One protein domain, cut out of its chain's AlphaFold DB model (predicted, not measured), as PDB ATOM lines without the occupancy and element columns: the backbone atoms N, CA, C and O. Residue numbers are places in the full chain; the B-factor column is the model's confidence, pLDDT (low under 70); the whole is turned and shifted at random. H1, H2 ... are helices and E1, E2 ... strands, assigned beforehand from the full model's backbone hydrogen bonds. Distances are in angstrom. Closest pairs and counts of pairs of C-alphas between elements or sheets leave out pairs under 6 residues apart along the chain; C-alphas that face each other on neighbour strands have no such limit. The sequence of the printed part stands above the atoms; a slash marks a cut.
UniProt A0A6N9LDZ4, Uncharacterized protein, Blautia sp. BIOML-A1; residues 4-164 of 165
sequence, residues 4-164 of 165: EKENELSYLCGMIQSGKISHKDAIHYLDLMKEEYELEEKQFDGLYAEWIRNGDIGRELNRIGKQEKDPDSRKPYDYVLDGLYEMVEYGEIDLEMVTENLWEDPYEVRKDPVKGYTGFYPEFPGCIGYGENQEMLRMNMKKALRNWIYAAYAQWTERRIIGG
ATOM      1  N   GLU A   4     277.695 375.808 238.336       68.38
ATOM      2  CA  GLU A   4     278.863 375.148 238.931       68.38
ATOM      3  C   GLU A   4     280.148 375.985 238.839       68.38
ATOM      4  O   GLU A   4     280.810 376.200 239.852       68.38
ATOM      5  N   LYS A   5     280.453 376.546 237.665       76.81
ATOM      6  CA  LYS A   5     281.648 377.383 237.458       76.81
ATOM      7  C   LYS A   5     281.592 378.654 238.303       76.81
ATOM      8  O   LYS A   5     282.583 379.036 238.914       76.81
ATOM      9  N   GLU A   6     280.419 379.279 238.404       75.50
ATOM     10  CA  GLU A   6     280.209 380.431 239.294       75.50
ATOM     11  C   GLU A   6     280.485 380.079 240.765       75.50
ATOM     12  O   GLU A   6     281.069 380.884 241.494       75.50
ATOM     13  N   ASN A   7     280.159 378.854 241.183       74.81
ATOM     14  CA  ASN A   7     280.403 378.378 242.543       74.81
ATOM     15  C   ASN A   7     281.890 378.176 242.838       74.81
ATOM     16  O   ASN A   7     282.371 378.596 243.891       74.81
ATOM     17  N   GLU A   8     282.621 377.558 241.913       80.94
ATOM     18  CA  GLU A   8     284.067 377.356 242.038       80.94
ATOM     19  C   GLU A   8     284.826 378.690 242.023       80.94
ATOM     20  O   GLU A   8     285.749 378.896 242.813       80.94
ATOM     21  N   LEU A   9     284.388 379.645 241.195       86.06
ATOM     22  CA  LEU A   9     284.930 381.003 241.197       86.06
ATOM     23  C   LEU A   9     284.631 381.722 242.515       86.06
ATOM     24  O   LEU A   9     285.514 382.369 243.074       86.06
ATOM     25  N   SER A  10     283.416 381.588 243.058       80.19
ATOM     26  CA  SER A  10     283.061 382.146 244.371       80.19
ATOM     27  C   SER A  10     283.928 381.551 245.483       80.19
ATOM     28  O   SER A  10     284.444 382.277 246.341       80.19
ATOM     29  N   TYR A  11     284.182 380.244 245.414       79.62
ATOM     30  CA  TYR A  11     285.072 379.534 246.324       79.62
ATOM     31  C   TYR A  11     286.520 380.047 246.251       79.62
ATOM     32  O   TYR A  11     287.104 380.386 247.287       79.62
ATOM     33  N   LEU A  12     287.075 380.183 245.039       87.12
ATOM     34  CA  LEU A  12     288.388 380.789 244.795       87.12
ATOM     35  C   LEU A  12     288.467 382.201 245.394       87.12
ATOM     36  O   LEU A  12     289.384 382.494 246.161       87.12
ATOM     37  N   CYS A  13     287.470 383.047 245.129       87.44
ATOM     38  CA  CYS A  13     287.368 384.395 245.689       87.44
ATOM     39  C   CYS A  13     287.375 384.392 247.230       87.44
ATOM     40  O   CYS A  13     288.072 385.202 247.849       87.44
ATOM     41  N   GLY A  14     286.658 383.453 247.859       81.44
ATOM     42  CA  GLY A  14     286.646 383.274 249.315       81.44
ATOM     43  C   GLY A  14     287.999 382.844 249.883       81.44
ATOM     44  O   GLY A  14     288.427 383.329 250.936       81.44
ATOM     45  N   MET A  15     288.728 381.981 249.175       84.06
ATOM     46  CA  MET A  15     290.086 381.599 249.572       84.06
ATOM     47  C   MET A  15     291.083 382.750 249.434       84.06
ATOM     48  O   MET A  15     291.939 382.902 250.307       84.06
ATOM     49  N   ILE A  16     290.956 383.582 248.394       89.00
ATOM     50  CA  ILE A  16     291.790 384.783 248.239       89.00
ATOM     51  C   ILE A  16     291.504 385.754 249.390       89.00
ATOM     52  O   ILE A  16     292.429 386.212 250.058       89.00
ATOM     53  N   GLN A  17     290.224 386.026 249.676       84.81
ATOM     54  CA  GLN A  17     289.822 386.948 250.745       84.81
ATOM     55  C   GLN A  17     290.305 386.490 252.130       84.81
ATOM     56  O   GLN A  17     290.705 387.315 252.948       84.81
ATOM     57  N   SER A  18     290.289 385.181 252.388       80.25
ATOM     58  CA  SER A  18     290.776 384.603 253.649       80.25
ATOM     59  C   SER A  18     292.299 384.417 253.700       80.25
ATOM     60  O   SER A  18     292.817 383.938 254.707       80.25
ATOM     61  N   GLY A  19     293.028 384.793 252.643       84.38
ATOM     62  CA  GLY A  19     294.487 384.669 252.563       84.38
ATOM     63  C   GLY A  19     294.992 383.228 252.434       84.38
ATOM     64  O   GLY A  19     296.179 382.977 252.631       84.38
ATOM     65  N   LYS A  20     294.104 382.277 252.122       82.00
ATOM     66  CA  LYS A  20     294.418 380.845 251.999       82.00
ATOM     67  C   LYS A  20     295.067 380.504 250.653       82.00
ATOM     68  O   LYS A  20     295.809 379.530 250.564       82.00
ATOM     69  N   ILE A  21     294.829 381.333 249.638       88.81
ATOM     70  CA  ILE A  21     295.527 381.325 248.349       88.81
ATOM     71  C   ILE A  21     295.873 382.764 247.952       88.81
ATOM     72  O   ILE A  21     295.153 383.700 248.303       88.81
ATOM     73  N   SER A  22     296.976 382.963 247.228       91.81
ATOM     74  CA  SER A  22     297.284 384.277 246.663       91.81
ATOM     75  C   SER A  22     296.438 384.548 245.416       91.81
ATOM     76  O   SER A  22     296.095 383.635 244.667       91.81
ATOM     77  N   HIS A  23     296.148 385.822 245.142       92.81
ATOM     78  CA  HIS A  23     295.450 386.215 243.914       92.81
ATOM     79  C   HIS A  23     296.194 385.743 242.652       92.81
ATOM     80  O   HIS A  23     295.589 385.278 241.693       92.81
ATOM     81  N   LYS A  24     297.531 385.808 242.671       93.56
ATOM     82  CA  LYS A  24     298.380 385.357 241.563       93.56
ATOM     83  C   LYS A  24     298.251 383.852 241.313       93.56
ATOM     84  O   LYS A  24     298.194 383.442 240.160       93.56
ATOM     85  N   ASP A  25     298.212 383.048 242.373       93.19
ATOM     86  CA  ASP A  25     298.055 381.595 242.252       93.19
ATOM     87  C   ASP A  25     296.654 381.224 241.755       93.19
ATOM     88  O   ASP A  25     296.526 380.316 240.940       93.19
ATOM     89  N   ALA A  26     295.621 381.963 242.173       92.88
ATOM     90  CA  ALA A  26     294.267 381.783 241.655       92.88
ATOM     91  C   ALA A  26     294.180 382.092 240.150       92.88
ATOM     92  O   ALA A  26     293.660 381.277 239.394       92.88
ATOM     93  N   ILE A  27     294.755 383.212 239.697       94.25
ATOM     94  CA  ILE A  27     294.843 383.536 238.263       94.25
ATOM     95  C   ILE A  27     295.622 382.466 237.503       94.25
ATOM     96  O   ILE A  27     295.191 382.035 236.437       94.25
ATOM     97  N   HIS A  28     296.752 382.006 238.047       93.94
ATOM     98  CA  HIS A  28     297.530 380.977 237.373       93.94
ATOM     99  C   HIS A  28     296.761 379.658 237.270       93.94
ATOM    100  O   HIS A  28     296.780 379.038 236.214       93.94
ATOM    101  N   TYR A  29     296.034 379.259 238.314       93.56
ATOM    102  CA  TYR A  29     295.142 378.102 238.260       93.56
ATOM    103  C   TYR A  29     294.073 378.250 237.166       93.56
ATOM    104  O   TYR A  29     293.852 377.319 236.396       93.56
ATOM    105  N   LEU A  30     293.444 379.423 237.052       93.12
ATOM    106  CA  LEU A  30     292.440 379.683 236.015       93.12
ATOM    107  C   LEU A  30     293.034 379.650 234.602       93.12
ATOM    108  O   LEU A  30     292.387 379.151 233.689       93.12
ATOM    109  N   ASP A  31     294.273 380.113 234.426       93.12
ATOM    110  CA  ASP A  31     295.006 379.998 233.159       93.12
ATOM    111  C   ASP A  31     295.319 378.532 232.807       93.12
ATOM    112  O   ASP A  31     295.168 378.115 231.660       93.12
ATOM    113  N   LEU A  32     295.674 377.712 233.803       92.06
ATOM    114  CA  LEU A  32     295.856 376.266 233.625       92.06
ATOM    115  C   LEU A  32     294.551 375.558 233.235       92.06
ATOM    116  O   LEU A  32     294.577 374.622 232.439       92.06
ATOM    117  N   MET A  33     293.426 376.040 233.763       91.75
ATOM    118  CA  MET A  33     292.073 375.527 233.533       91.75
ATOM    119  C   MET A  33     291.301 376.349 232.487       91.75
ATOM    120  O   MET A  33     290.069 376.373 232.496       91.75
ATOM    121  N   LYS A  34     291.998 377.047 231.579       90.88
ATOM    122  CA  LYS A  34     291.379 378.015 230.658       90.88
ATOM    123  C   LYS A  34     290.317 377.404 229.743       90.88
ATOM    124  O   LYS A  34     289.335 378.073 229.437       90.88
ATOM    125  N   GLU A  35     290.500 376.153 229.328       88.38
ATOM    126  CA  GLU A  35     289.517 375.422 228.512       88.38
ATOM    127  C   GLU A  35     288.224 375.133 229.289       88.38
ATOM    128  O   GLU A  35     287.149 375.108 228.697       88.38
ATOM    129  N   GLU A  36     288.316 374.973 230.611       86.38
ATOM    130  CA  GLU A  36     287.164 374.718 231.471       86.38
ATOM    131  C   GLU A  36     286.459 376.024 231.852       86.38
ATOM    132  O   GLU A  36     285.249 376.145 231.697       86.38
ATOM    133  N   TYR A  37     287.182 377.040 232.330       85.19
ATOM    134  CA  TYR A  37     286.537 378.271 232.807       85.19
ATOM    135  C   TYR A  37     286.203 379.269 231.699       85.19
ATOM    136  O   TYR A  37     285.315 380.097 231.900       85.19
ATOM    137  N   GLU A  38     286.906 379.216 230.561       88.69
ATOM    138  CA  GLU A  38     286.781 380.176 229.454       88.69
ATOM    139  C   GLU A  38     286.813 381.640 229.944       88.69
ATOM    140  O   GLU A  38     286.082 382.508 229.459       88.69
ATOM    141  N   LEU A  39     287.653 381.906 230.952       88.06
ATOM    142  CA  LEU A  39     287.696 383.163 231.694       88.06
ATOM    143  C   LEU A  39     289.092 383.786 231.618       88.06
ATOM    144  O   LEU A  39     290.082 383.177 232.013       88.06
ATOM    145  N   GLU A  40     289.171 385.024 231.136       90.25
ATOM    146  CA  GLU A  40     290.409 385.808 231.129       90.25
ATOM    147  C   GLU A  40     290.662 386.476 232.493       90.25
ATOM    148  O   GLU A  40     289.723 386.832 233.208       90.25
ATOM    149  N   GLU A  41     291.931 386.758 232.808       91.94
ATOM    150  CA  GLU A  41     292.352 387.416 234.060       91.94
ATOM    151  C   GLU A  41     291.539 388.686 234.359       91.94
ATOM    152  O   GLU A  41     290.955 388.818 235.428       91.94
ATOM    153  N   LYS A  42     291.377 389.580 233.374       91.69
ATOM    154  CA  LYS A  42     290.597 390.821 233.550       91.69
ATOM    155  C   LYS A  42     289.125 390.578 233.883       91.69
ATOM    156  O   LYS A  42     288.495 391.425 234.515       91.69
ATOM    157  N   GLN A  43     288.555 389.477 233.394       91.19
ATOM    158  CA  GLN A  43     287.169 389.118 233.687       91.19
ATOM    159  C   GLN A  43     287.060 388.598 235.120       91.19
ATOM    160  O   GLN A  43     286.158 389.021 235.840       91.19
ATOM    161  N   PHE A  44     288.006 387.757 235.552       91.12
ATOM    162  CA  PHE A  44     288.091 387.319 236.944       91.12
ATOM    163  C   PHE A  44     288.291 388.495 237.906       91.12
ATOM    164  O   PHE A  44     287.545 388.614 238.874       91.12
ATOM    165  N   ASP A  45     289.216 389.411 237.608       92.06
ATOM    166  CA  ASP A  45     289.472 390.605 238.423       92.06
ATOM    167  C   ASP A  45     288.212 391.459 238.600       92.06
ATOM    168  O   ASP A  45     287.912 391.937 239.697       92.06
ATOM    169  N   GLY A  46     287.456 391.639 237.510       89.94
ATOM    170  CA  GLY A  46     286.184 392.354 237.523       89.94
ATOM    171  C   GLY A  46     285.152 391.682 238.431       89.94
ATOM    172  O   GLY A  46     284.559 392.358 239.274       89.94
ATOM    173  N   LEU A  47     284.990 390.359 238.298       88.56
ATOM    174  CA  LEU A  47     284.092 389.560 239.137       88.56
ATOM    175  C   LEU A  47     284.497 389.618 240.613       88.56
ATOM    176  O   LEU A  47     283.665 389.900 241.476       88.56
ATOM    177  N   TYR A  48     285.781 389.418 240.910       89.19
ATOM    178  CA  TYR A  48     286.308 389.454 242.271       89.19
ATOM    179  C   TYR A  48     286.074 390.817 242.933       89.19
ATOM    180  O   TYR A  48     285.553 390.890 244.050       89.19
ATOM    181  N   ALA A  49     286.386 391.913 242.232       88.75
ATOM    182  CA  ALA A  49     286.171 393.268 242.732       88.75
ATOM    183  C   ALA A  49     284.681 393.580 242.957       88.75
ATOM    184  O   ALA A  49     284.319 394.214 243.955       88.75
ATOM    185  N   GLU A  50     283.811 393.134 242.050       87.75
ATOM    186  CA  GLU A  50     282.366 393.297 242.184       87.75
ATOM    187  C   GLU A  50     281.821 392.549 243.404       87.75
ATOM    188  O   GLU A  50     281.120 393.147 244.225       87.75
ATOM    189  N   TRP A  51     282.191 391.280 243.570       86.81
ATOM    190  CA  TRP A  51     281.709 390.461 244.678       86.81
ATOM    191  C   TRP A  51     282.250 390.911 246.033       86.81
ATOM    192  O   TRP A  51     281.509 390.854 247.017       86.81
ATOM    193  N   ILE A  52     283.490 391.414 246.111       84.44
ATOM    194  CA  ILE A  52     283.982 392.075 247.332       84.44
ATOM    195  C   ILE A  52     283.095 393.271 247.668       84.44
ATOM    196  O   ILE A  52     282.607 393.383 248.792       84.44
ATOM    197  N   ARG A  53     282.890 394.170 246.699       84.56
ATOM    198  CA  ARG A  53     282.149 395.422 246.901       84.56
ATOM    199  C   ARG A  53     280.716 395.169 247.363       84.56
ATOM    200  O   ARG A  53     280.210 395.915 248.199       84.56
ATOM    201  N   ASN A  54     280.080 394.128 246.839       82.00
ATOM    202  CA  ASN A  54     278.710 393.773 247.193       82.00
ATOM    203  C   ASN A  54     278.620 392.910 248.467       82.00
ATOM    204  O   ASN A  54     277.528 392.713 249.003       82.00
ATOM    205  N   GLY A  55     279.745 392.395 248.978       75.62
ATOM    206  CA  GLY A  55     279.756 391.414 250.066       75.62
ATOM    207  C   GLY A  55     279.143 390.072 249.652       75.62
ATOM    208  O   GLY A  55     278.487 389.418 250.465       75.62
ATOM    209  N   ASP A  56     279.310 389.687 248.385       70.69
ATOM    210  CA  ASP A  56     278.689 388.505 247.777       70.69
ATOM    211  C   ASP A  56     279.579 387.260 247.843       70.69
ATOM    212  O   ASP A  56     279.062 386.152 247.749       70.69
ATOM    213  N   ILE A  57     280.882 387.398 248.121       66.94
ATOM    214  CA  ILE A  57     281.806 386.253 248.239       66.94
ATOM    215  C   ILE A  57     281.326 385.247 249.296       66.94
ATOM    216  O   ILE A  57     281.313 384.054 249.039       66.94
ATOM    217  N   GLY A  58     280.844 385.702 250.456       57.69
ATOM    218  CA  GLY A  58     280.223 384.814 251.449       57.69
ATOM    219  C   GLY A  58     278.751 384.495 251.160       57.69
ATOM    220  O   GLY A  58     278.220 383.497 251.637       57.69
ATOM    221  N   ARG A  59     278.061 385.342 250.391       53.78
ATOM    222  CA  ARG A  59     276.611 385.260 250.156       53.78
ATOM    223  C   ARG A  59     276.255 384.261 249.057       53.78
ATOM    224  O   ARG A  59     275.278 383.532 249.215       53.78
ATOM    225  N   GLU A  60     277.064 384.182 248.005       56.41
ATOM    226  CA  GLU A  60     276.943 383.152 246.974       56.41
ATOM    227  C   GLU A  60     277.347 381.781 247.527       56.41
ATOM    228  O   GLU A  60     276.571 380.841 247.391       56.41
ATOM    229  N   LEU A  61     278.414 381.679 248.336       51.78
ATOM    230  CA  LEU A  61     278.718 380.460 249.115       51.78
ATOM    231  C   LEU A  61     277.523 379.971 249.962       51.78
ATOM    232  O   LEU A  61     277.293 378.765 250.068       51.78
ATOM    233  N   ASN A  62     276.720 380.891 250.506       48.88
ATOM    234  CA  ASN A  62     275.502 380.577 251.261       48.88
ATOM    235  C   ASN A  62     274.285 380.224 250.380       48.88
ATOM    236  O   ASN A  62     273.436 379.438 250.803       48.88
ATOM    237  N   ARG A  63     274.165 380.789 249.170       48.62
ATOM    238  CA  ARG A  63     273.121 380.413 248.194       48.62
ATOM    239  C   ARG A  63     273.366 379.021 247.618       48.62
ATOM    240  O   ARG A  63     272.408 378.279 247.426       48.62
ATOM    241  N   ILE A  64     274.631 378.642 247.454       51.09
ATOM    242  CA  ILE A  64     275.066 377.323 246.978       51.09
ATOM    243  C   ILE A  64     274.626 376.199 247.919       51.09
ATOM    244  O   ILE A  64     274.212 375.144 247.452       51.09
ATOM    245  N   GLY A  65     274.660 376.431 249.235       45.88
ATOM    246  CA  GLY A  65     274.160 375.467 250.222       45.88
ATOM    247  C   GLY A  65     272.632 375.317 250.240       45.88
ATOM    248  O   GLY A  65     272.131 374.342 250.789       45.88
ATOM    249  N   LYS A  66     271.892 376.270 249.651       43.03
ATOM    250  CA  LYS A  66     270.417 376.295 249.622       43.03
ATOM    251  C   LYS A  66     269.810 375.938 248.267       43.03
ATOM    252  O   LYS A  66     268.609 375.689 248.208       43.03
ATOM    253  N   GLN A  67     270.588 375.940 247.188       45.12
ATOM    254  CA  GLN A  67     270.129 375.394 245.919       45.12
ATOM    255  C   GLN A  67     270.201 373.869 245.994       45.12
ATOM    256  O   GLN A  67     271.283 373.301 246.149       45.12
ATOM    257  N   GLU A  68     269.045 373.213 245.865       42.19
ATOM    258  CA  GLU A  68     268.977 371.829 245.397       42.19
ATOM    259  C   GLU A  68     269.669 371.797 244.031       42.19
ATOM    260  O   GLU A  68     269.084 372.142 243.005       42.19
ATOM    261  N   LYS A  69     270.971 371.498 244.030       48.53
ATOM    262  CA  LYS A  69     271.677 371.166 242.800       48.53
ATOM    263  C   LYS A  69     271.057 369.879 242.268       48.53
ATOM    264  O   LYS A  69     270.745 368.983 243.055       48.53
ATOM    265  N   ASP A  70     270.916 369.790 240.952       49.09
ATOM    266  CA  ASP A  70     270.734 368.500 240.300       49.09
ATOM    267  C   ASP A  70     271.876 367.583 240.787       49.09
ATOM    268  O   ASP A  70     273.039 367.991 240.688       49.09
ATOM    269  N   PRO A  71     271.599 366.422 241.405       48.06
ATOM    270  CA  PRO A  71     272.640 365.562 241.962       48.06
ATOM    271  C   PRO A  71     273.726 365.170 240.950       48.06
ATOM    272  O   PRO A  71     274.862 364.914 241.341       48.06
ATOM    273  N   ASP A  72     273.388 365.187 239.657       46.41
ATOM    274  CA  ASP A  72     274.299 364.903 238.543       46.41
ATOM    275  C   ASP A  72     275.212 366.086 238.149       46.41
ATOM    276  O   ASP A  72     276.088 365.923 237.302       46.41
ATOM    277  N   SER A  73     275.046 367.278 238.740       50.69
ATOM    278  CA  SER A  73     275.816 368.488 238.395       50.69
ATOM    279  C   SER A  73     276.883 368.876 239.428       50.69
ATOM    280  O   SER A  73     277.333 370.024 239.442       50.69
ATOM    281  N   ARG A  74     277.198 367.999 240.386       55.19
ATOM    282  CA  ARG A  74     278.352 368.181 241.275       55.19
ATOM    283  C   ARG A  74     279.459 367.243 240.825       55.19
ATOM    284  O   ARG A  74     279.202 366.060 240.595       55.19
ATOM    285  N   LYS A  75     280.697 367.734 240.813       61.97
ATOM    286  CA  LYS A  75     281.871 366.860 240.753       61.97
ATOM    287  C   LYS A  75     281.766 365.776 241.837       61.97
ATOM    288  O   LYS A  75     281.467 366.101 242.989       61.97
ATOM    289  N   PRO A  76     282.025 364.494 241.519       50.22
ATOM    290  CA  PRO A  76     281.965 363.397 242.490       50.22
ATOM    291  C   PRO A  76     282.759 363.665 243.777       50.22
ATOM    292  O   PRO A  76     282.371 363.218 244.857       50.22
ATOM    293  N   TYR A  77     283.840 364.442 243.674       60.09
ATOM    294  CA  TYR A  77     284.674 364.838 244.803       60.09
ATOM    295  C   TYR A  77     283.973 365.746 245.823       60.09
ATOM    296  O   TYR A  77     284.308 365.661 247.002       60.09
ATOM    297  N   ASP A  78     282.968 366.536 245.436       66.50
ATOM    298  CA  ASP A  78     282.208 367.373 246.377       66.50
ATOM    299  C   ASP A  78     281.454 366.512 247.405       66.50
ATOM    300  O   ASP A  78     281.472 366.802 248.600       66.50
ATOM    301  N   TYR A  79     280.821 365.419 246.960       65.25
ATOM    302  CA  TYR A  79     280.085 364.504 247.844       65.25
ATOM    303  C   TYR A  79     281.010 363.709 248.765       65.25
ATOM    304  O   TYR A  79     280.691 363.486 249.934       65.25
ATOM    305  N   VAL A  80     282.160 363.282 248.237       71.81
ATOM    306  CA  VAL A  80     283.179 362.580 249.023       71.81
ATOM    307  C   VAL A  80     283.733 363.505 250.108       71.81
ATOM    308  O   VAL A  80     283.846 363.089 251.258       71.81
ATOM    309  N   LEU A  81     284.018 364.767 249.773       83.31
ATOM    310  CA  LEU A  81     284.489 365.766 250.734       83.31
ATOM    311  C   LEU A  81     283.452 366.065 251.819       83.31
ATOM    312  O   LEU A  81     283.819 366.075 252.992       83.31
ATOM    313  N   ASP A  82     282.178 366.246 251.455       83.44
ATOM    314  CA  ASP A  82     281.095 366.455 252.425       83.44
ATOM    315  C   ASP A  82     281.049 365.306 253.451       83.44
ATOM    316  O   ASP A  82     281.090 365.554 254.657       83.44
ATOM    317  N   GLY A  83     281.056 364.049 252.989       84.50
ATOM    318  CA  GLY A  83     281.056 362.879 253.873       84.50
ATOM    319  C   GLY A  83     282.309 362.779 254.751       84.50
ATOM    320  O   GLY A  83     282.207 362.519 255.951       84.50
ATOM    321  N   LEU A  84     283.495 363.040 254.191       89.25
ATOM    322  CA  LEU A  84     284.748 363.043 254.953       89.25
ATOM    323  C   LEU A  84     284.756 364.138 256.031       89.25
ATOM    324  O   LEU A  84     285.188 363.889 257.155       89.25
ATOM    325  N   TYR A  85     284.238 365.332 255.740       90.06
ATOM    326  CA  TYR A  85     284.126 366.410 256.726       90.06
ATOM    327  C   TYR A  85     283.092 366.125 257.812       90.06
ATOM    328  O   TYR A  85     283.306 366.496 258.967       90.06
ATOM    329  N   GLU A  86     282.008 365.415 257.498       90.12
ATOM    330  CA  GLU A  86     281.095 364.913 258.526       90.12
ATOM    331  C   GLU A  86     281.795 363.936 259.473       90.12
ATOM    332  O   GLU A  86     281.686 364.098 260.688       90.12
ATOM    333  N   MET A  87     282.576 362.986 258.950       92.56
ATOM    334  CA  MET A  87     283.362 362.059 259.777       92.56
ATOM    335  C   MET A  87     284.382 362.795 260.667       92.56
ATOM    336  O   MET A  87     284.589 362.391 261.814       92.56
ATOM    337  N   VAL A  88     284.969 363.902 260.189       93.19
ATOM    338  CA  VAL A  88     285.823 364.785 261.011       93.19
ATOM    339  C   VAL A  88     285.036 365.406 262.170       93.19
ATOM    340  O   VAL A  88     285.496 365.372 263.310       93.19
ATOM    341  N   GLU A  89     283.832 365.928 261.921       92.00
ATOM    342  CA  GLU A  89     282.969 366.504 262.971       92.00
ATOM    343  C   GLU A  89     282.520 365.470 264.010       92.00
ATOM    344  O   GLU A  89     282.364 365.796 265.188       92.00
ATOM    345  N   TYR A  90     282.320 364.219 263.590       92.50
ATOM    346  CA  TYR A  90     282.016 363.108 264.494       92.50
ATOM    347  C   TYR A  90     283.250 362.586 265.249       92.50
ATOM    348  O   TYR A  90     283.108 361.751 266.143       92.50
ATOM    349  N   GLY A  91     284.447 363.099 264.942       92.50
ATOM    350  CA  GLY A  91     285.706 362.684 265.561       92.50
ATOM    351  C   GLY A  91     286.170 361.289 265.134       92.50
ATOM    352  O   GLY A  91     286.954 360.669 265.849       92.50
ATOM    353  N   GLU A  92     285.672 360.782 264.003       95.25
ATOM    354  CA  GLU A  92     286.018 359.458 263.469       95.25
ATOM    355  C   GLU A  92     287.355 359.472 262.719       95.25
ATOM    356  O   GLU A  92     288.105 358.497 262.771       95.25
ATOM    357  N   ILE A  93     287.655 360.585 262.045       94.50
ATOM    358  CA  ILE A  93     288.913 360.835 261.333       94.50
ATOM    359  C   ILE A  93     289.392 362.264 261.613       94.50
ATOM    360  O   ILE A  93     288.615 363.114 262.042       94.50
ATOM    361  N   ASP A  94     290.664 362.552 261.349       94.50
ATOM    362  CA  ASP A  94     291.190 363.920 261.364       94.50
ATOM    363  C   ASP A  94     291.458 364.443 259.938       94.50
ATOM    364  O   ASP A  94     291.421 363.702 258.954       94.50
ATOM    365  N   LEU A  95     291.714 365.748 259.802       93.50
ATOM    366  CA  LEU A  95     291.972 366.375 258.496       93.50
ATOM    367  C   LEU A  95     293.279 365.905 257.837       93.50
ATOM    368  O   LEU A  95     293.421 366.030 256.616       93.50
ATOM    369  N   GLU A  96     294.225 365.362 258.605       94.06
ATOM    370  CA  GLU A  96     295.426 364.754 258.032       94.06
ATOM    371  C   GLU A  96     295.059 363.416 257.384       94.06
ATOM    372  O   GLU A  96     295.453 363.170 256.250       94.06
ATOM    373  N   MET A  97     294.206 362.602 258.017       93.56
ATOM    374  CA  MET A  97     293.651 361.388 257.409       93.56
ATOM    375  C   MET A  97     292.843 361.697 256.145       93.56
ATOM    376  O   MET A  97     292.966 360.974 255.160       93.56
ATOM    377  N   VAL A  98     292.068 362.789 256.125       91.44
ATOM    378  CA  VAL A  98     291.400 363.265 254.896       91.44
ATOM    379  C   VAL A  98     292.430 363.599 253.816       91.44
ATOM    380  O   VAL A  98     292.262 363.213 252.662       91.44
ATOM    381  N   THR A  99     293.520 364.274 254.192       91.31
ATOM    382  CA  THR A  99     294.619 364.600 253.275       91.31
ATOM    383  C   THR A  99     295.284 363.354 252.720       91.31
ATOM    384  O   THR A  99     295.489 363.288 251.516       91.31
ATOM    385  N   GLU A 100     295.595 362.360 253.549       90.81
ATOM    386  CA  GLU A 100     296.198 361.106 253.091       90.81
ATOM    387  C   GLU A 100     295.239 360.288 252.216       90.81
ATOM    388  O   GLU A 100     295.679 359.707 251.231       90.81
ATOM    389  N   ASN A 101     293.936 360.286 252.521       87.38
ATOM    390  CA  ASN A 101     292.925 359.584 251.722       87.38
ATOM    391  C   ASN A 101     292.725 360.204 250.334       87.38
ATOM    392  O   ASN A 101     292.408 359.494 249.388       87.38
ATOM    393  N   LEU A 102     292.864 361.527 250.225       86.62
ATOM    394  CA  LEU A 102     292.744 362.251 248.957       86.62
ATOM    395  C   LEU A 102     294.088 362.453 248.260       86.62
ATOM    396  O   LEU A 102     294.119 362.913 247.119       86.62
ATOM    397  N   TRP A 103     295.195 362.160 248.946       88.19
ATOM    398  CA  TRP A 103     296.528 362.233 248.376       88.19
ATOM    399  C   TRP A 103     296.704 361.102 247.370       88.19
ATOM    400  O   TRP A 103     297.181 360.010 247.670       88.19
ATOM    401  N   GLU A 104     296.342 361.418 246.142       69.81
ATOM    402  CA  GLU A 104     296.544 360.585 244.979       69.81
ATOM    403  C   GLU A 104     297.681 361.219 244.146       69.81
ATOM    404  O   GLU A 104     297.812 362.440 244.056       69.81
ATOM    405  N   ASP A 105     298.518 360.413 243.492       62.94
ATOM    406  CA  ASP A 105     299.559 360.913 242.570       62.94
ATOM    407  C   ASP A 105     299.085 361.387 241.157       62.94
ATOM    408  O   ASP A 105     299.956 361.673 240.336       62.94
ATOM    409  N   PRO A 106     297.782 361.491 240.782       76.31
ATOM    410  CA  PRO A 106     297.346 361.961 239.471       76.31
ATOM    411  C   PRO A 106     296.935 363.445 239.481       76.31
ATOM    412  O   PRO A 106     295.972 363.817 238.814       76.31
ATOM    413  N   TYR A 107     297.636 364.315 240.218       90.00
ATOM    414  CA  TYR A 107     297.531 365.748 239.926       90.00
ATOM    415  C   TYR A 107     298.134 366.032 238.545       90.00
ATOM    416  O   TYR A 107     299.108 365.401 238.120       90.00
ATOM    417  N   GLU A 108     297.576 367.002 237.827       92.94
ATOM    418  CA  GLU A 108     298.120 367.394 236.535       92.94
ATOM    419  C   GLU A 108     299.438 368.141 236.710       92.94
ATOM    420  O   GLU A 108     299.604 368.926 237.644       92.94
ATOM    421  N   VAL A 109     300.381 367.917 235.791       93.69
ATOM    422  CA  VAL A 109     301.698 368.561 235.804       93.69
ATOM    423  C   VAL A 109     301.928 369.319 234.509       93.69
ATOM    424  O   VAL A 109     301.884 368.757 233.415       93.69
ATOM    425  N   ARG A 110     302.273 370.599 234.635       92.62
ATOM    426  CA  ARG A 110     302.724 371.451 233.535       92.62
ATOM    427  C   ARG A 110     304.172 371.832 233.770       92.62
ATOM    428  O   ARG A 110     304.548 372.298 234.843       92.62
ATOM    429  N   LYS A 111     305.001 371.618 232.754       90.31
ATOM    430  CA  LYS A 111     306.411 371.993 232.791       90.31
ATOM    431  C   LYS A 111     306.600 373.326 232.084       90.31
ATOM    432  O   LYS A 111     306.314 373.437 230.895       90.31
ATOM    433  N   ASP A 112     307.138 374.295 232.806       82.56
ATOM    434  CA  ASP A 112     307.624 375.551 232.262       82.56
ATOM    435  C   ASP A 112     309.163 375.471 232.161       82.56
ATOM    436  O   ASP A 112     309.836 375.201 233.160       82.56
ATOM    437  N   PRO A 113     309.761 375.686 230.975       74.06
ATOM    438  CA  PRO A 113     311.212 375.602 230.792       74.06
ATOM    439  C   PRO A 113     312.035 376.550 231.680       74.06
ATOM    440  O   PRO A 113     313.224 376.308 231.876       74.06
ATOM    441  N   VAL A 114     311.426 377.627 232.184       76.31
ATOM    442  CA  VAL A 114     312.064 378.693 232.969       76.31
ATOM    443  C   VAL A 114     311.663 378.623 234.445       76.31
ATOM    444  O   VAL A 114     312.488 378.901 235.312       76.31
ATOM    445  N   LYS A 115     310.412 378.259 234.747       76.69
ATOM    446  CA  LYS A 115     309.846 378.275 236.109       76.69
ATOM    447  C   LYS A 115     309.806 376.900 236.791       76.69
ATOM    448  O   LYS A 115     309.444 376.830 237.962       76.69
ATOM    449  N   GLY A 116     310.191 375.828 236.095       91.19
ATOM    450  CA  GLY A 116     310.210 374.466 236.633       91.19
ATOM    451  C   GLY A 116     308.905 373.719 236.368       91.19
ATOM    452  O   GLY A 116     308.427 373.659 235.236       91.19
ATOM    453  N   TYR A 117     308.342 373.101 237.396       94.25
ATOM    454  CA  TYR A 117     307.102 372.341 237.318       94.25
ATOM    455  C   TYR A 117     306.007 373.019 238.134       94.25
ATOM    456  O   TYR A 117     306.228 373.410 239.280       94.25
ATOM    457  N   THR A 118     304.817 373.073 237.555       95.38
ATOM    458  CA  THR A 118     303.573 373.432 238.230       95.38
ATOM    459  C   THR A 118     302.690 372.195 238.284       95.38
ATOM    460  O   THR A 118     302.553 371.492 237.284       95.38
ATOM    461  N   GLY A 119     302.109 371.918 239.442       94.75
ATOM    462  CA  GLY A 119     301.138 370.853 239.653       94.75
ATOM    463  C   GLY A 119     299.807 371.442 240.093       94.75
ATOM    464  O   GLY A 119     299.798 372.461 240.785       94.75
ATOM    465  N   PHE A 120     298.694 370.833 239.700       93.69
ATOM    466  CA  PHE A 120     297.366 371.285 240.115       93.69
ATOM    467  C   PHE A 120     296.334 370.156 240.069       93.69
ATOM    468  O   PHE A 120     296.489 369.191 239.324       93.69
ATOM    469  N   TYR A 121     295.273 370.290 240.863       91.44
ATOM    470  CA  TYR A 121     294.109 369.405 240.800       91.44
ATOM    471  C   TYR A 121     292.949 370.107 240.072       91.44
ATOM    472  O   TYR A 121     292.419 371.092 240.595       91.44
ATOM    473  N   PRO A 122     292.512 369.614 238.899       87.75
ATOM    474  CA  PRO A 122     291.333 370.139 238.194       87.75
ATOM    475  C   PRO A 122     290.042 370.090 239.030       87.75
ATOM    476  O   PRO A 122     289.167 370.946 238.914       87.75
ATOM    477  N   GLU A 123     289.954 369.105 239.922       84.62
ATOM    478  CA  GLU A 123     288.790 368.869 240.781       84.62
ATOM    479  C   GLU A 123     288.802 369.715 242.062       84.62
ATOM    480  O   GLU A 123     287.780 369.830 242.729       84.62
ATOM    481  N   PHE A 124     289.939 370.330 242.410       88.38
ATOM    482  CA  PHE A 124     290.092 371.143 243.617       88.38
ATOM    483  C   PHE A 124     290.486 372.573 243.222       88.38
ATOM    484  O   PHE A 124     291.683 372.874 243.126       88.38
ATOM    485  N   PRO A 125     289.507 373.473 242.990       87.81
ATOM    486  CA  PRO A 125     289.758 374.830 242.518       87.81
ATOM    487  C   PRO A 125     290.828 375.535 243.343       87.81
ATOM    488  O   PRO A 125     290.687 375.654 244.556       87.81
ATOM    489  N   GLY A 126     291.912 375.984 242.708       90.25
ATOM    490  CA  GLY A 126     293.012 376.689 243.376       90.25
ATOM    491  C   GLY A 126     294.002 375.803 244.140       90.25
ATOM    492  O   GLY A 126     294.941 376.326 244.740       90.25
ATOM    493  N   CYS A 127     293.854 374.476 244.125       92.88
ATOM    494  CA  CYS A 127     294.877 373.582 244.656       92.88
ATOM    495  C   CYS A 127     296.040 373.475 243.661       92.88
ATOM    496  O   CYS A 127     296.037 372.629 242.766       92.88
ATOM    497  N   ILE A 128     297.033 374.348 243.830       93.88
ATOM    498  CA  ILE A 128     298.198 374.490 242.953       93.88
ATOM    499  C   ILE A 128     299.501 374.462 243.759       93.88
ATOM    500  O   ILE A 128     299.574 374.971 244.879       93.88
ATOM    501  N   GLY A 129     300.543 373.867 243.186       93.94
ATOM    502  CA  GLY A 129     301.873 373.773 243.777       93.94
ATOM    503  C   GLY A 129     302.972 373.874 242.725       93.94
ATOM    504  O   GLY A 129     302.740 373.713 241.531       93.94
ATOM    505  N   TYR A 130     304.194 374.143 243.178       94.88
ATOM    506  CA  TYR A 130     305.339 374.417 242.307       94.88
ATOM    507  C   TYR A 130     306.561 373.617 242.741       94.88
ATOM    508  O   TYR A 130     306.713 373.317 243.923       94.88
ATOM    509  N   GLY A 131     307.481 373.322 241.830       95.12
ATOM    510  CA  GLY A 131     308.760 372.707 242.172       95.12
ATOM    511  C   GLY A 131     309.790 372.853 241.064       95.12
ATOM    512  O   GLY A 131     309.467 372.740 239.889       95.12
ATOM    513  N   GLU A 132     311.055 373.062 241.422       93.94
ATOM    514  CA  GLU A 132     312.154 373.110 240.441       93.94
ATOM    515  C   GLU A 132     312.399 371.738 239.789       93.94
ATOM    516  O   GLU A 132     312.870 371.633 238.658       93.94
ATOM    517  N   ASN A 133     312.032 370.669 240.497       93.12
ATOM    518  CA  ASN A 133     312.078 369.284 240.052       93.12
ATOM    519  C   ASN A 133     310.826 368.520 240.524       93.12
ATOM    520  O   ASN A 133     310.026 369.037 241.306       93.12
ATOM    521  N   GLN A 134     310.652 367.285 240.044       91.56
ATOM    522  CA  GLN A 134     309.474 366.464 240.348       91.56
ATOM    523  C   GLN A 134     309.345 366.108 241.835       91.56
ATOM    524  O   GLN A 134     308.232 366.037 242.346       91.56
ATOM    525  N   GLU A 135     310.458 365.916 242.544       93.38
ATOM    526  CA  GLU A 135     310.447 365.583 243.971       93.38
ATOM    527  C   GLU A 135     309.957 366.770 244.810       93.38
ATOM    528  O   GLU A 135     309.041 366.637 245.624       93.38
ATOM    529  N   MET A 136     310.498 367.963 244.541       95.56
ATOM    530  CA  MET A 136     310.029 369.205 245.150       95.56
ATOM    531  C   MET A 136     308.567 369.473 244.810       95.56
ATOM    532  O   MET A 136     307.807 369.875 245.689       95.56
ATOM    533  N   LEU A 137     308.167 369.223 243.558       95.00
ATOM    534  CA  LEU A 137     306.778 369.371 243.146       95.00
ATOM    535  C   LEU A 137     305.869 368.454 243.962       95.00
ATOM    536  O   LEU A 137     304.890 368.936 244.515       95.00
ATOM    537  N   ARG A 138     306.202 367.166 244.086       93.75
ATOM    538  CA  ARG A 138     305.408 366.194 244.850       93.75
ATOM    539  C   ARG A 138     305.229 366.632 246.303       93.75
ATOM    540  O   ARG A 138     304.112 366.640 246.814       93.75
ATOM    541  N   MET A 139     306.315 367.050 246.959       94.56
ATOM    542  CA  MET A 139     306.261 367.550 248.337       94.56
ATOM    543  C   MET A 139     305.375 368.800 248.454       94.56
ATOM    544  O   MET A 139     304.541 368.898 249.359       94.56
ATOM    545  N   ASN A 140     305.530 369.748 247.527       95.06
ATOM    546  CA  ASN A 140     304.755 370.983 247.530       95.06
ATOM    547  C   ASN A 140     303.287 370.752 247.159       95.06
ATOM    548  O   ASN A 140     302.430 371.423 247.723       95.06
ATOM    549  N   MET A 141     302.982 369.772 246.307       95.06
ATOM    550  CA  MET A 141     301.614 369.362 245.991       95.06
ATOM    551  C   MET A 141     300.926 368.708 247.180       95.06
ATOM    552  O   MET A 141     299.775 369.034 247.456       95.06
ATOM    553  N   LYS A 142     301.629 367.867 247.948       94.44
ATOM    554  CA  LYS A 142     301.060 367.293 249.176       94.44
ATOM    555  C   LYS A 142     300.717 368.379 250.189       94.44
ATOM    556  O   LYS A 142     299.638 368.385 250.777       94.44
ATOM    557  N   LYS A 143     301.609 369.361 250.338       94.12
ATOM    558  CA  LYS A 143     301.362 370.538 251.175       94.12
ATOM    559  C   LYS A 143     300.212 371.405 250.644       94.12
ATOM    560  O   LYS A 143     299.421 371.890 251.450       94.12
ATOM    561  N   ALA A 144     300.127 371.611 249.330       93.62
ATOM    562  CA  ALA A 144     299.054 372.375 248.698       93.62
ATOM    563  C   ALA A 144     297.693 371.711 248.933       93.62
ATOM    564  O   ALA A 144     296.780 372.384 249.404       93.62
ATOM    565  N   LEU A 145     297.596 370.391 248.722       93.56
ATOM    566  CA  LEU A 145     296.385 369.613 248.982       93.56
ATOM    567  C   LEU A 145     295.958 369.717 250.445       93.56
ATOM    568  O   LEU A 145     294.812 370.057 250.722       93.56
ATOM    569  N   ARG A 146     296.889 369.517 251.386       93.62
ATOM    570  CA  ARG A 146     296.595 369.672 252.815       93.62
ATOM    571  C   ARG A 146     296.026 371.056 253.117       93.62
ATOM    572  O   ARG A 146     294.975 371.184 253.732       93.62
ATOM    573  N   ASN A 147     296.703 372.112 252.669       92.38
ATOM    574  CA  ASN A 147     296.245 373.479 252.910       92.38
ATOM    575  C   ASN A 147     294.859 373.728 252.300       92.38
ATOM    576  O   ASN A 147     294.028 374.385 252.927       92.38
ATOM    577  N   TRP A 148     294.607 373.182 251.110       91.62
ATOM    578  CA  TRP A 148     293.318 373.271 250.440       91.62
ATOM    579  C   TRP A 148     292.215 372.549 251.223       91.62
ATOM    580  O   TRP A 148     291.163 373.132 251.452       91.62
ATOM    581  N   ILE A 149     292.468 371.339 251.730       91.38
ATOM    582  CA  ILE A 149     291.504 370.567 252.534       91.38
ATOM    583  C   ILE A 149     291.128 371.315 253.813       91.38
ATOM    584  O   ILE A 149     289.952 371.403 254.157       91.38
ATOM    585  N   TYR A 150     292.105 371.907 254.501       91.00
ATOM    586  CA  TYR A 150     291.841 372.722 255.690       91.00
ATOM    587  C   TYR A 150     291.065 373.999 255.338       91.00
ATOM    588  O   TYR A 150     290.186 374.434 256.088       91.00
ATOM    589  N   ALA A 151     291.379 374.610 254.194       86.31
ATOM    590  CA  ALA A 151     290.681 375.784 253.696       86.31
ATOM    591  C   ALA A 151     289.207 375.498 253.404       86.31
ATOM    592  O   ALA A 151     288.352 376.271 253.856       86.31
ATOM    593  N   ALA A 152     288.964 374.399 252.688       84.88
ATOM    594  CA  ALA A 152     287.666 373.879 252.296       84.88
ATOM    595  C   ALA A 152     286.832 373.498 253.519       84.88
ATOM    596  O   ALA A 152     285.711 373.981 253.649       84.88
ATOM    597  N   TYR A 153     287.408 372.747 254.462       87.06
ATOM    598  CA  TYR A 153     286.739 372.372 255.707       87.06
ATOM    599  C   TYR A 153     286.276 373.597 256.504       87.06
ATOM    600  O   TYR A 153     285.111 373.686 256.875       87.06
ATOM    601  N   ALA A 154     287.138 374.603 256.690       82.94
ATOM    602  CA  ALA A 154     286.746 375.821 257.404       82.94
ATOM    603  C   ALA A 154     285.564 376.545 256.728       82.94
ATOM    604  O   ALA A 154     284.639 376.983 257.409       82.94
ATOM    605  N   GLN A 155     285.559 376.631 255.392       76.44
ATOM    606  CA  GLN A 155     284.421 377.208 254.667       76.44
ATOM    607  C   GLN A 155     283.164 376.331 254.764       76.44
ATOM    608  O   GLN A 155     282.054 376.851 254.869       76.44
ATOM    609  N   TRP A 156     283.318 375.009 254.729       79.88
ATOM    610  CA  TRP A 156     282.223 374.060 254.892       79.88
ATOM    611  C   TRP A 156     281.563 374.193 256.273       79.88
ATOM    612  O   TRP A 156     280.338 374.302 256.365       79.88
ATOM    613  N   THR A 157     282.359 374.306 257.340       78.94
ATOM    614  CA  THR A 157     281.861 374.541 258.703       78.94
ATOM    615  C   THR A 157     281.137 375.887 258.810       78.94
ATOM    616  O   THR A 157     280.037 375.945 259.360       78.94
ATOM    617  N   GLU A 158     281.689 376.963 258.236       71.06
ATOM    618  CA  GLU A 158     281.029 378.280 258.185       71.06
ATOM    619  C   GLU A 158     279.655 378.205 257.496       71.06
ATOM    620  O   GLU A 158     278.670 378.736 258.020       71.06
ATOM    621  N   ARG A 159     279.550 377.476 256.374       67.62
ATOM    622  CA  ARG A 159     278.272 377.249 255.673       67.62
ATOM    623  C   ARG A 159     277.272 376.478 256.528       67.62
ATOM    624  O   ARG A 159     276.102 376.851 256.550       67.62
ATOM    625  N   ARG A 160     277.699 375.441 257.261       66.50
ATOM    626  CA  ARG A 160     276.805 374.696 258.173       66.50
ATOM    627  C   ARG A 160     276.281 375.565 259.311       66.50
ATOM    628  O   ARG A 160     275.110 375.459 259.664       66.50
ATOM    629  N   ILE A 161     277.127 376.430 259.873       58.66
ATOM    630  CA  ILE A 161     276.742 377.328 260.972       58.66
ATOM    631  C   ILE A 161     275.734 378.379 260.487       58.66
ATOM    632  O   ILE A 161     274.744 378.640 261.167       58.66
ATOM    633  N   ILE A 162     275.964 378.969 259.310       53.62
ATOM    634  CA  ILE A 162     275.115 380.036 258.755       53.62
ATOM    635  C   ILE A 162     273.832 379.476 258.118       53.62
ATOM    636  O   ILE A 162     272.786 380.129 258.145       53.62
ATOM    637  N   GLY A 163     273.893 378.270 257.549       50.50
ATOM    638  CA  GLY A 163     272.769 377.600 256.897       50.50
ATOM    639  C   GLY A 163     271.653 377.183 257.853       50.50
ATOM    640  O   GLY A 163     270.509 377.086 257.412       50.50
ATOM    641  N   GLY A 164     271.970 377.021 259.143       39.41
ATOM    642  CA  GLY A 164     271.091 376.389 260.120       39.41
ATOM    643  C   GLY A 164     270.963 374.891 259.833       39.41
ATOM    644  O   GLY A 164     270.678 374.490 258.708       39.41
TER     645      GLY A 164
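Overview. This is residues 4 to 164 of the 165 residues of an uncharacterized protein of Blautia sp. BIOML-A1 (UniProt A0A6N9LDZ4). A small antiparallel sheet, E1 E2 E3, sits beside one end of the long helix H8, which runs through the middle of the domain and along much of its length. Helices H1 to H5 gather on one side of H8, with H2 crossing the sheet, while H6 and H7 are on the other side. The printed part has 161 residues with eight named helices and three named strands, in the order H1 to H7, E1 to E3, H8; the class is mostly helix. It is compact, with a radius of gyration of the C-alphas of 15.9 A and spans of 49 by 41 by 30 A.

Along the chain. Look first for the sheet: E1 is residues 108 to 112, E2 residues 116 to 120 and E3 residues 128 to 131. Find C-alpha 134 at (309.474, 366.464, 240.348), where H8, residues 134 to 163, begins; it runs 41.8 A and ends at C-alpha 163 at (272.769, 377.600, 256.897). Go back to C-alpha 4 at (278.863, 375.148, 238.931), where H1 begins and runs 20.0 A to residue 17. H2 is residues 23 to 32, 14.3 A long, and H3 is residues 34 to 37. H4, residues 41 to 54, is 20.0 A long; H5 is residues 57 to 64. H6, residues 76 to 89, is 20.7 A long, and H7 is residues 95 to 102.

Arrangement. Begin at E2, the inner strand of a meander, each strand the antiparallel neighbour of the one before. Look for N 110 and O 118, 2.8 A apart, between E1 and E2, and for N 119 and O 129, 2.8 A, between E2 and E3; both pairs of strands are hairpins. H8 stands at the sheet's level, its height 2.2 A; C-alphas 131 and 137 are the closest of E3 and H8, 4.0 A apart. H2 is on the sheet at a height of 9.6 A and runs across the strands, at 88 degrees to E3 on the local plane. H7 touches H8 with residues 145 to 150 of H8 alone, at a steep tilt of 61 degrees; the closest C-alphas, of Thr 99 and Arg 146, are 5.5 A apart. H6 is close to H8 but not clearly touching, C-alphas 85 and 153 being the closest at 6.6 A. H1 touches H5, closest at C-alphas 10 and 57, 5.8 A. H4 touches H2, closest at C-alphas 41 and 27, 6.2 A. H3 is close to H1 but not clearly touching, closest at C-alphas 37 and 5, 6.8 A. Every O i to N i+4 pair is within hydrogen-bond range in H1, H2, H4, H6, H7 and H8; H5 has 3 of 4, and H3 is too short for such a pair.

Size, cuts and confidence. The C-alphas of Pro 113 and Gly 164, the two farthest apart, are 49.7 A from each other. The printed part has no cut. The link from H5 to H6, 11 residues, is long. Mean pLDDT of the printed part is 81.8; look for values under 70 at residues 4, 57 to 79, 104 to 105 and 159 to 164.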